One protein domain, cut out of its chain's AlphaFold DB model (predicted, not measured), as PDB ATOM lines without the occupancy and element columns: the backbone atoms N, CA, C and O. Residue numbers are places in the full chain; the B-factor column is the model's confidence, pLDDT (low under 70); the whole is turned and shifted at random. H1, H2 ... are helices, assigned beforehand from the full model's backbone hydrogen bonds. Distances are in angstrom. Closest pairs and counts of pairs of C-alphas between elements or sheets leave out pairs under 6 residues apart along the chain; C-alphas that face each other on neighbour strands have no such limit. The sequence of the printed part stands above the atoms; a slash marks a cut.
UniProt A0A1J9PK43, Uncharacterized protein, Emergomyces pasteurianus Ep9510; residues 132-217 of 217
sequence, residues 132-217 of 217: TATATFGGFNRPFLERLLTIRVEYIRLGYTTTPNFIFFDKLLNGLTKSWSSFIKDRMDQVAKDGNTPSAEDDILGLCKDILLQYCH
ATOM      1  N   THR A 132     266.596 272.353 343.416       74.56
ATOM      2  CA  THR A 132     267.102 271.373 344.367       74.56
ATOM      3  C   THR A 132     266.067 271.237 345.465       74.56
ATOM      4  O   THR A 132     265.437 272.217 345.867       74.56
ATOM      5  N   ALA A 133     265.844 270.017 345.938       66.75
ATOM      6  CA  ALA A 133     265.034 269.856 347.123       66.75
ATOM      7  C   ALA A 133     265.849 270.319 348.322       66.75
ATOM      8  O   ALA A 133     266.898 269.760 348.642       66.75
ATOM      9  N   THR A 134     265.376 271.363 348.992       61.59
ATOM     10  CA  THR A 134     265.916 271.728 350.296       61.59
ATOM     11  C   THR A 134     265.637 270.560 351.234       61.59
ATOM     12  O   THR A 134     264.481 270.136 351.349       61.59
ATOM     13  N   ALA A 135     266.686 270.014 351.854       52.78
ATOM     14  CA  ALA A 135     266.581 268.914 352.803       52.78
ATOM     15  C   ALA A 135     265.696 269.353 353.976       52.78
ATOM     16  O   ALA A 135     266.133 270.050 354.888       52.78
ATOM     17  N   THR A 136     264.423 268.991 353.916       53.28
ATOM     18  CA  THR A 136     263.467 269.198 354.996       53.28
ATOM     19  C   THR A 136     263.534 267.960 355.879       53.28
ATOM     20  O   THR A 136     263.377 266.831 355.406       53.28
ATOM     21  N   PHE A 137     263.842 268.161 357.162       42.75
ATOM     22  CA  PHE A 137     263.767 267.118 358.186       42.75
ATOM     23  C   PHE A 137     262.325 266.575 358.180       42.75
ATOM     24  O   PHE A 137     261.409 267.276 358.592       42.75
ATOM     25  N   GLY A 138     262.109 265.385 357.608       57.22
ATOM     26  CA  GLY A 138     260.768 264.837 357.326       57.22
ATOM     27  C   GLY A 138     260.615 264.211 355.933       57.22
ATOM     28  O   GLY A 138     259.695 263.437 355.692       57.22
ATOM     29  N   GLY A 139     261.561 264.462 355.026       58.19
ATOM     30  CA  GLY A 139     261.781 263.639 353.837       58.19
ATOM     31  C   GLY A 139     261.003 264.019 352.578       58.19
ATOM     32  O   GLY A 139     261.429 263.651 351.484       58.19
ATOM     33  N   PHE A 140     259.930 264.800 352.696       67.69
ATOM     34  CA  PHE A 140     259.120 265.209 351.553       67.69
ATOM     35  C   PHE A 140     259.058 266.732 351.405       67.69
ATOM     36  O   PHE A 140     258.593 267.438 352.297       67.69
ATOM     37  N   ASN A 141     259.500 267.248 350.254       77.31
ATOM     38  CA  ASN A 141     259.483 268.677 349.958       77.31
ATOM     39  C   ASN A 141     258.311 268.995 349.015       77.31
ATOM     40  O   ASN A 141     258.445 268.982 347.793       77.31
ATOM     41  N   ARG A 142     257.138 269.269 349.594       79.62
ATOM     42  CA  ARG A 142     255.926 269.627 348.839       79.62
ATOM     43  C   ARG A 142     256.144 270.787 347.846       79.62
ATOM     44  O   ARG A 142     255.773 270.611 346.685       79.62
ATOM     45  N   PRO A 143     256.795 271.911 348.220       83.75
ATOM     46  CA  PRO A 143     257.125 272.978 347.271       83.75
ATOM     47  C   PRO A 143     257.935 272.510 346.053       83.75
ATOM     48  O   PRO A 143     257.698 272.975 344.938       83.75
ATOM     49  N   PHE A 144     258.869 271.573 346.245       86.00
ATOM     50  CA  PHE A 144     259.634 270.981 345.147       86.00
ATOM     51  C   PHE A 144     258.720 270.226 344.169       86.00
ATOM     52  O   PHE A 144     258.796 270.458 342.961       86.00
ATOM     53  N   LEU A 145     257.814 269.379 344.673       84.00
ATOM     54  CA  LEU A 145     256.914 268.599 343.817       84.00
ATOM     55  C   LEU A 145     255.906 269.484 343.069       84.00
ATOM     56  O   LEU A 145     255.709 269.316 341.865       84.00
ATOM     57  N   GLU A 146     255.305 270.460 343.755       86.19
ATOM     58  CA  GLU A 146     254.388 271.426 343.139       86.19
ATOM     59  C   GLU A 146     255.083 272.224 342.028       86.19
ATOM     60  O   GLU A 146     254.509 272.447 340.953       86.19
ATOM     61  N   ARG A 147     256.347 272.617 342.239       89.44
ATOM     62  CA  ARG A 147     257.097 273.345 341.218       89.44
ATOM     63  C   ARG A 147     257.474 272.459 340.038       89.44
ATOM     64  O   ARG A 147     257.332 272.904 338.899       89.44
ATOM     65  N   LEU A 148     257.892 271.217 340.281       88.50
ATOM     66  CA  LEU A 148     258.183 270.240 339.230       88.50
ATOM     67  C   LEU A 148     256.954 269.991 338.339       88.50
ATOM     68  O   LEU A 148     257.054 270.062 337.111       88.50
ATOM     69  N   LEU A 149     255.782 269.801 338.954       87.06
ATOM     70  CA  LEU A 149     254.491 269.689 338.268       87.06
ATOM     71  C   LEU A 149     254.172 270.929 337.433       87.06
ATOM     72  O   LEU A 149     253.823 270.820 336.257       87.06
ATOM     73  N   THR A 150     254.326 272.113 338.027       90.06
ATOM     74  CA  THR A 150     254.072 273.388 337.346       90.06
ATOM     75  C   THR A 150     254.949 273.532 336.103       90.06
ATOM     76  O   THR A 150     254.459 273.915 335.041       90.06
ATOM     77  N   ILE A 151     256.234 273.173 336.197       88.88
ATOM     78  CA  ILE A 151     257.142 273.182 335.044       88.88
ATOM     79  C   ILE A 151     256.665 272.193 333.977       88.88
ATOM     80  O   ILE A 151     256.613 272.566 332.806       88.88
ATOM     81  N   ARG A 152     256.269 270.965 334.344       88.50
ATOM     82  CA  ARG A 152     255.779 269.980 333.363       88.50
ATOM     83  C   ARG A 152     254.542 270.483 332.615       88.50
ATOM     84  O   ARG A 152     254.501 270.392 331.388       88.50
ATOM     85  N   VAL A 153     253.572 271.052 333.330       86.94
ATOM     86  CA  VAL A 153     252.353 271.632 332.737       86.94
ATOM     87  C   VAL A 153     252.689 272.797 331.803       86.94
ATOM     88  O   VAL A 153     252.150 272.878 330.701       86.94
ATOM     89  N   GLU A 154     253.620 273.670 332.187       85.88
ATOM     90  CA  GLU A 154     254.058 274.780 331.331       85.88
ATOM     91  C   GLU A 154     254.784 274.296 330.068       85.88
ATOM     92  O   GLU A 154     254.568 274.847 328.991       85.88
ATOM     93  N   TYR A 155     255.585 273.229 330.148       84.50
ATOM     94  CA  TYR A 155     256.189 272.608 328.962       84.50
ATOM     95  C   TYR A 155     255.131 272.088 327.981       84.50
ATOM     96  O   TYR A 155     255.254 272.314 326.777       84.50
ATOM     97  N   ILE A 156     254.077 271.440 328.489       84.50
ATOM     98  CA  ILE A 156     252.940 270.978 327.679       84.50
ATOM     99  C   ILE A 156     252.225 272.172 327.037       84.50
ATOM    100  O   ILE A 156     251.971 272.152 325.834       84.50
ATOM    101  N   ARG A 157     251.968 273.241 327.803       85.12
ATOM    102  CA  ARG A 157     251.317 274.467 327.313       85.12
ATOM    103  C   ARG A 157     252.104 275.154 326.194       85.12
ATOM    104  O   ARG A 157     251.506 275.728 325.292       85.12
ATOM    105  N   LEU A 158     253.431 275.081 326.242       79.75
ATOM    106  CA  LEU A 158     254.328 275.607 325.209       79.75
ATOM    107  C   LEU A 158     254.469 274.679 323.984       79.75
ATOM    108  O   LEU A 158     255.234 274.994 323.075       79.75
ATOM    109  N   GLY A 159     253.761 273.543 323.946       79.69
ATOM    110  CA  GLY A 159     253.801 272.580 322.840       79.69
ATOM    111  C   GLY A 159     254.946 271.563 322.917       79.69
ATOM    112  O   GLY A 159     255.135 270.785 321.986       79.69
ATOM    113  N   TYR A 160     255.697 271.512 324.020       78.06
ATOM    114  CA  TYR A 160     256.806 270.567 324.226       78.06
ATOM    115  C   TYR A 160     256.348 269.270 324.905       78.06
ATOM    116  O   TYR A 160     256.957 268.793 325.873       78.06
ATOM    117  N   THR A 161     255.265 268.686 324.391       76.69
ATOM    118  CA  THR A 161     254.660 267.444 324.898       76.69
ATOM    119  C   THR A 161     255.597 266.245 324.760       76.69
ATOM    120  O   THR A 161     255.633 265.402 325.652       76.69
ATOM    121  N   THR A 162     256.431 266.241 323.716       74.38
ATOM    122  CA  THR A 162     257.420 265.197 323.404       74.38
ATOM    123  C   THR A 162     258.612 265.156 324.352       74.38
ATOM    124  O   THR A 162     259.441 264.256 324.235       74.38
ATOM    125  N   THR A 163     258.729 266.111 325.286       75.88
ATOM    126  CA  THR A 163     259.764 266.039 326.324       75.88
ATOM    127  C   THR A 163     259.559 264.746 327.111       75.88
ATOM    128  O   THR A 163     258.490 264.600 327.717       75.88
ATOM    129  N   PRO A 164     260.537 263.826 327.114       78.06
ATOM    130  CA  PRO A 164     260.360 262.532 327.746       78.06
ATOM    131  C   PRO A 164     260.107 262.670 329.244       78.06
ATOM    132  O   PRO A 164     260.796 263.424 329.937       78.06
ATOM    133  N   ASN A 165     259.139 261.913 329.755       81.50
ATOM    134  CA  ASN A 165     258.803 261.940 331.174       81.50
ATOM    135  C   ASN A 165     259.980 261.482 332.053       81.50
ATOM    136  O   ASN A 165     260.109 261.989 333.166       81.50
ATOM    137  N   PHE A 166     260.881 260.618 331.552       79.81
ATOM    138  CA  PHE A 166     262.045 260.132 332.312       79.81
ATOM    139  C   PHE A 166     262.920 261.272 332.861       79.81
ATOM    140  O   PHE A 166     263.439 261.173 333.965       79.81
ATOM    141  N   ILE A 167     263.016 262.402 332.149       84.75
ATOM    142  CA  ILE A 167     263.786 263.572 332.600       84.75
ATOM    143  C   ILE A 167     263.190 264.137 333.895       84.75
ATOM    144  O   ILE A 167     263.904 264.487 334.836       84.75
ATOM    145  N   PHE A 168     261.860 264.216 333.956       85.50
ATOM    146  CA  PHE A 168     261.142 264.679 335.136       85.50
ATOM    147  C   PHE A 168     261.170 263.628 336.254       85.50
ATOM    148  O   PHE A 168     261.266 264.013 337.418       85.50
ATOM    149  N   PHE A 169     261.166 262.331 335.921       83.38
ATOM    150  CA  PHE A 169     261.345 261.237 336.885       83.38
ATOM    151  C   PHE A 169     262.709 261.269 337.558       83.38
ATOM    152  O   PHE A 169     262.785 261.245 338.784       83.38
ATOM    153  N   ASP A 170     263.783 261.389 336.783       84.81
ATOM    154  CA  ASP A 170     265.133 261.496 337.328       84.81
ATOM    155  C   ASP A 170     265.237 262.697 338.261       84.81
ATOM    156  O   ASP A 170     265.802 262.610 339.352       84.81
ATOM    157  N   LYS A 171     264.651 263.832 337.868       87.31
ATOM    158  CA  LYS A 171     264.625 265.017 338.724       87.31
ATOM    159  C   LYS A 171     263.832 264.774 340.007       87.31
ATOM    160  O   LYS A 171     264.317 265.141 341.075       87.31
ATOM    161  N   LEU A 172     262.665 264.135 339.915       85.06
ATOM    162  CA  LEU A 172     261.834 263.768 341.059       85.06
ATOM    163  C   LEU A 172     262.602 262.872 342.037       85.06
ATOM    164  O   LEU A 172     262.731 263.210 343.209       85.06
ATOM    165  N   LEU A 173     263.168 261.768 341.551       82.38
ATOM    166  CA  LEU A 173     263.873 260.785 342.374       82.38
ATOM    167  C   LEU A 173     265.141 261.352 343.021       82.38
ATOM    168  O   LEU A 173     265.463 260.965 344.144       82.38
ATOM    169  N   ASN A 174     265.835 262.271 342.340       82.31
ATOM    170  CA  ASN A 174     267.009 262.965 342.876       82.31
ATOM    171  C   ASN A 174     266.651 264.073 343.879       82.31
ATOM    172  O   ASN A 174     267.482 264.440 344.706       82.31
ATOM    173  N   GLY A 175     265.440 264.632 343.795       77.38
ATOM    174  CA  GLY A 175     264.945 265.628 344.744       77.38
ATOM    175  C   GLY A 175     264.343 265.026 346.015       77.38
ATOM    176  O   GLY A 175     264.133 265.725 346.995       77.38
ATOM    177  N   LEU A 176     264.050 263.734 346.045       77.69
ATOM    178  CA  LEU A 176     263.447 263.105 347.215       77.69
ATOM    179  C   LEU A 176     264.505 262.482 348.127       77.69
ATOM    180  O   LEU A 176     265.611 262.145 347.699       77.69
ATOM    181  N   THR A 177     264.184 262.314 349.413       77.31
ATOM    182  CA  THR A 177     265.048 261.504 350.280       77.31
ATOM    183  C   THR A 177     265.028 260.054 349.830       77.31
ATOM    184  O   THR A 177     264.042 259.579 349.276       77.31
ATOM    185  N   LYS A 178     266.090 259.305 350.152       80.06
ATOM    186  CA  LYS A 178     266.207 257.883 349.795       80.06
ATOM    187  C   LYS A 178     264.959 257.066 350.153       80.06
ATOM    188  O   LYS A 178     264.542 256.242 349.352       80.06
ATOM    189  N   SER A 179     264.348 257.325 351.313       76.69
ATOM    190  CA  SER A 179     263.106 256.667 351.740       76.69
ATOM    191  C   SER A 179     261.944 256.907 350.769       76.69
ATOM    192  O   SER A 179     261.274 255.959 350.372       76.69
ATOM    193  N   TRP A 180     261.739 258.154 350.343       79.00
ATOM    194  CA  TRP A 180     260.689 258.531 349.399       79.00
ATOM    195  C   TRP A 180     260.990 258.055 347.981       79.00
ATOM    196  O   TRP A 180     260.097 257.544 347.312       79.00
ATOM    197  N   SER A 181     262.244 258.142 347.535       80.25
ATOM    198  CA  SER A 181     262.645 257.622 346.225       80.25
ATOM    199  C   SER A 181     262.436 256.105 346.139       80.25
ATOM    200  O   SER A 181     261.946 255.620 345.124       80.25
ATOM    201  N   SER A 182     262.761 255.351 347.197       81.69
ATOM    202  CA  SER A 182     262.484 253.908 347.273       81.69
ATOM    203  C   SER A 182     260.987 253.602 347.288       81.69
ATOM    204  O   SER A 182     260.557 252.702 346.578       81.69
ATOM    205  N   PHE A 183     260.194 254.368 348.041       81.06
ATOM    206  CA  PHE A 183     258.738 254.215 348.078       81.06
ATOM    207  C   PHE A 183     258.087 254.435 346.703       81.06
ATOM    208  O   PHE A 183     257.250 253.643 346.277       81.06
ATOM    209  N   ILE A 184     258.492 255.484 345.980       79.69
ATOM    210  CA  ILE A 184     257.966 255.761 344.637       79.69
ATOM    211  C   ILE A 184     258.351 254.654 343.659       79.69
ATOM    212  O   ILE A 184     257.503 254.222 342.885       79.69
ATOM    213  N   LYS A 185     259.599 254.171 343.709       82.44
ATOM    214  CA  LYS A 185     260.046 253.057 342.863       82.44
ATOM    215  C   LYS A 185     259.214 251.799 343.094       82.44
ATOM    216  O   LYS A 185     258.716 251.239 342.130       82.44
ATOM    217  N   ASP A 186     258.979 251.428 344.351       82.50
ATOM    218  CA  ASP A 186     258.148 250.264 344.681       82.50
ATOM    219  C   ASP A 186     256.713 250.411 344.144       82.50
ATOM    220  O   ASP A 186     256.147 249.474 343.585       82.50
ATOM    221  N   ARG A 187     256.138 251.620 344.210       76.19
ATOM    222  CA  ARG A 187     254.826 251.911 343.609       76.19
ATOM    223  C   ARG A 187     254.842 251.815 342.083       76.19
ATOM    224  O   ARG A 187     253.895 251.279 341.515       76.19
ATOM    225  N   MET A 188     255.890 252.302 341.419       76.44
ATOM    226  CA  MET A 188     256.040 252.159 339.965       76.44
ATOM    227  C   MET A 188     256.176 250.685 339.561       76.44
ATOM    228  O   MET A 188     255.516 250.257 338.617       76.44
ATOM    229  N   ASP A 189     256.951 249.902 340.312       79.81
ATOM    230  CA  ASP A 189     257.135 248.468 340.079       79.81
ATOM    231  C   ASP A 189     255.831 247.679 340.270       79.81
ATOM    232  O   ASP A 189     255.599 246.689 339.577       79.81
ATOM    233  N   GLN A 190     254.963 248.100 341.196       74.19
ATOM    234  CA  GLN A 190     253.620 247.531 341.360       74.19
ATOM    235  C   GLN A 190     252.715 247.864 340.166       74.19
ATOM    236  O   GLN A 190     252.122 246.960 339.584       74.19
ATOM    237  N   VAL A 191     252.679 249.129 339.732       69.88
ATOM    238  CA  VAL A 191     251.885 249.561 338.565       69.88
ATOM    239  C   VAL A 191     252.331 248.848 337.285       69.88
ATOM    240  O   VAL A 191     251.489 248.432 336.491       69.88
ATOM    241  N   ALA A 192     253.639 248.646 337.101       69.44
ATOM    242  CA  ALA A 192     254.187 247.912 335.962       69.44
ATOM    243  C   ALA A 192     253.762 246.431 335.941       69.44
ATOM    244  O   ALA A 192     253.644 245.838 334.869       69.44
ATOM    245  N   LYS A 193     253.509 245.828 337.111       74.94
ATOM    246  CA  LYS A 193     253.029 244.440 337.228       74.94
ATOM    247  C   LYS A 193     251.535 244.300 336.940       74.94
ATOM    248  O   LYS A 193     251.119 243.232 336.500       74.94
ATOM    249  N   ASP A 194     250.747 245.353 337.151       65.88
ATOM    250  CA  ASP A 194     249.285 245.282 337.070       65.88
ATOM    251  C   ASP A 194     248.724 245.258 335.637       65.88
ATOM    252  O   ASP A 194     247.535 244.991 335.465       65.88
ATOM    253  N   GLY A 195     249.544 245.471 334.599       61.59
ATOM    254  CA  GLY A 195     249.253 245.195 333.176       61.59
ATOM    255  C   GLY A 195     248.113 245.990 332.510       61.59
ATOM    256  O   GLY A 195     248.098 246.129 331.290       61.59
ATOM    257  N   ASN A 196     247.182 246.536 333.293       64.88
ATOM    258  CA  ASN A 196     245.984 247.264 332.871       64.88
ATOM    259  C   ASN A 196     246.097 248.782 333.087       64.88
ATOM    260  O   ASN A 196     245.211 249.530 332.673       64.88
ATOM    261  N   THR A 197     247.161 249.238 333.742       59.31
ATOM    262  CA  THR A 197     247.399 250.648 334.064       59.31
ATOM    263  C   THR A 197     248.431 251.204 333.079       59.31
ATOM    264  O   THR A 197     249.405 250.503 332.793       59.31
ATOM    265  N   PRO A 198     248.265 252.433 332.544       60.47
ATOM    266  CA  PRO A 198     249.333 253.098 331.800       60.47
ATOM    267  C   PRO A 198     250.631 253.037 332.608       60.47
ATOM    268  O   PRO A 198     250.579 253.180 333.835       60.47
ATOM    269  N   SER A 199     251.771 252.802 331.946       63.34
ATOM    270  CA  SER A 199     253.059 252.771 332.645       63.34
ATOM    271  C   SER A 199     253.175 254.032 333.493       63.34
ATOM    272  O   SER A 199     252.856 255.126 333.024       63.34
ATOM    273  N   ALA A 200     253.625 253.908 334.741       60.69
ATOM    274  CA  ALA A 200     253.841 255.082 335.580       60.69
ATOM    275  C   ALA A 200     254.785 256.081 334.887       60.69
ATOM    276  O   ALA A 200     254.624 257.287 335.043       60.69
ATOM    277  N   GLU A 201     255.698 255.588 334.042       60.78
ATOM    278  CA  GLU A 201     256.577 256.399 333.196       60.78
ATOM    279  C   GLU A 201     255.822 257.251 332.162       60.78
ATOM    280  O   GLU A 201     256.290 258.329 331.789       60.78
ATOM    281  N   ASP A 202     254.630 256.832 331.743       67.12
ATOM    282  CA  ASP A 202     253.789 257.543 330.780       67.12
ATOM    283  C   ASP A 202     252.916 258.626 331.443       67.12
ATOM    284  O   ASP A 202     252.582 259.617 330.786       67.12
ATOM    285  N   ASP A 203     252.628 258.519 332.750       75.62
ATOM    286  CA  ASP A 203     251.798 259.481 333.495       75.62
ATOM    287  C   ASP A 203     252.459 260.036 334.770       75.62
ATOM    288  O   ASP A 203     252.005 259.866 335.907       75.62
ATOM    289  N   ILE A 204     253.529 260.809 334.576       76.12
ATOM    290  CA  ILE A 204     254.179 261.536 335.675       76.12
ATOM    291  C   ILE A 204     253.255 262.553 336.364       76.12
ATOM    292  O   ILE A 204     253.441 262.863 337.544       76.12
ATOM    293  N   LEU A 205     252.268 263.099 335.644       79.50
ATOM    294  CA  LEU A 205     251.339 264.083 336.198       79.50
ATOM    295  C   LEU A 205     250.372 263.425 337.182       79.50
ATOM    296  O   LEU A 205     250.158 263.985 338.257       79.50
ATOM    297  N   GLY A 206     249.816 262.265 336.826       78.69
ATOM    298  CA  GLY A 206     249.001 261.435 337.707       78.69
ATOM    299  C   GLY A 206     249.778 261.035 338.953       78.69
ATOM    300  O   GLY A 206     249.368 261.380 340.058       78.69
ATOM    301  N   LEU A 207     250.975 260.465 338.782       78.75
ATOM    302  CA  LEU A 207     251.804 260.040 339.913       78.75
ATOM    303  C   LEU A 207     252.104 261.185 340.893       78.75
ATOM    304  O   LEU A 207     251.955 261.031 342.104       78.75
ATOM    305  N   CYS A 208     252.523 262.349 340.393       78.12
ATOM    306  CA  CYS A 208     252.831 263.485 341.261       78.12
ATOM    307  C   CYS A 208     251.576 264.020 341.975       78.12
ATOM    308  O   CYS A 208     251.664 264.427 343.132       78.12
ATOM    309  N   LYS A 209     250.406 264.019 341.317       78.81
ATOM    310  CA  LYS A 209     249.133 264.409 341.947       78.81
ATOM    311  C   LYS A 209     248.720 263.427 343.035       78.81
ATOM    312  O   LYS A 209     248.342 263.872 344.114       78.81
ATOM    313  N   ASP A 210     248.841 262.131 342.781       78.44
ATOM    314  CA  ASP A 210     248.506 261.091 343.751       78.44
ATOM    315  C   ASP A 210     249.388 261.202 344.995       78.44
ATOM    316  O   ASP A 210     248.888 261.174 346.119       78.44
ATOM    317  N   ILE A 211     250.691 261.434 344.808       76.25
ATOM    318  CA  ILE A 211     251.624 261.669 345.915       76.25
ATOM    319  C   ILE A 211     251.224 262.919 346.717       76.25
ATOM    320  O   ILE A 211     251.201 262.876 347.950       76.25
ATOM    321  N   LEU A 212     250.880 264.021 346.036       76.25
ATOM    322  CA  LEU A 212     250.416 265.243 346.700       76.25
ATOM    323  C   LEU A 212     249.135 265.018 347.511       76.25
ATOM    324  O   LEU A 212     249.035 265.500 348.635       76.25
ATOM    325  N   LEU A 213     248.165 264.295 346.955       78.00
ATOM    326  CA  LEU A 213     246.864 264.070 347.585       78.00
ATOM    327  C   LEU A 213     246.940 263.100 348.762       78.00
ATOM    328  O   LEU A 213     246.255 263.287 349.761       78.00
ATOM    329  N   GLN A 214     247.749 262.051 348.641       70.56
ATOM    330  CA  GLN A 214     247.705 260.924 349.565       70.56
ATOM    331  C   GLN A 214     248.679 261.075 350.743       70.56
ATOM    332  O   GLN A 214     248.490 260.423 351.769       70.56
ATOM    333  N   TYR A 215     249.697 261.937 350.623       67.25
ATOM    334  CA  TYR A 215     250.811 261.964 351.578       67.25
ATOM    335  C   TYR A 215     251.262 263.353 352.058       67.25
ATOM    336  O   TYR A 215     252.178 263.427 352.875       67.25
ATOM    337  N   CYS A 216     250.649 264.449 351.598       61.53
ATOM    338  CA  CYS A 216     251.100 265.816 351.922       61.53
ATOM    339  C   CYS A 216     250.183 266.588 352.887       61.53
ATOM    340  O   CYS A 216     250.080 267.815 352.765       61.53
ATOM    341  N   HIS A 217     249.520 265.883 353.809       56.41
ATOM    342  CA  HIS A 217     248.659 266.478 354.838       56.41
ATOM    343  C   HIS A 217     249.438 267.084 356.007       56.41
ATOM    344  O   HIS A 217     250.400 266.439 356.480       56.41
TER     345      HIS A 217
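This is residues 132 to 217 of the 217 residues of an uncharacterized protein of Emergomyces pasteurianus Ep9510 (UniProt A0A1J9PK43). H1 stands side by side with H2 and H4, their centres making a triangle; H3 lies across from H1, beyond H2 and H4, less closely packed. Residues 193 to 198 stick out. The printed part has 86 residues, four named helices in the order H1 to H4 and no named strand: all helix, compact, radius of gyration of the C-alphas 12.9 A, spans 36 by 33 by 21 A.

H1, residues 142 to 157, begins at C-alpha (255.926, 269.627, 348.839) and is 22.5 A long. H2 is residues 165 to 175, 15.3 A; H3 178 to 193, 22.6 A; H4 204 to 215, 16.3 A, ending at C-alpha (250.811, 261.964, 351.578).

H1 and H2, a hairpin, touch at C-alphas 145 and 172, the closest, 7.4 A, opposite ways at a shallow 17 degrees. H1 touches H4, C-alphas 149 and 205 closest, 6.8 A, opposite ways at a shallow 26 degrees. H4, with residue 204 alone, only just touches H2, with 3 pairs of C-alphas within 8 A, closest 165 and 204, 6.5 A. H3 is close to but not clearly touching H2, near H4, and apart from H1. In each helix every O i to N i+4 pair is within hydrogen-bond range.

C-alphas 137 and 159 are farthest apart, 37.1 A. The printed part has no cut and no long link. Residues 133 to 140, 191 to 192, 194 to 202 and 215 to 217 have pLDDT under 70.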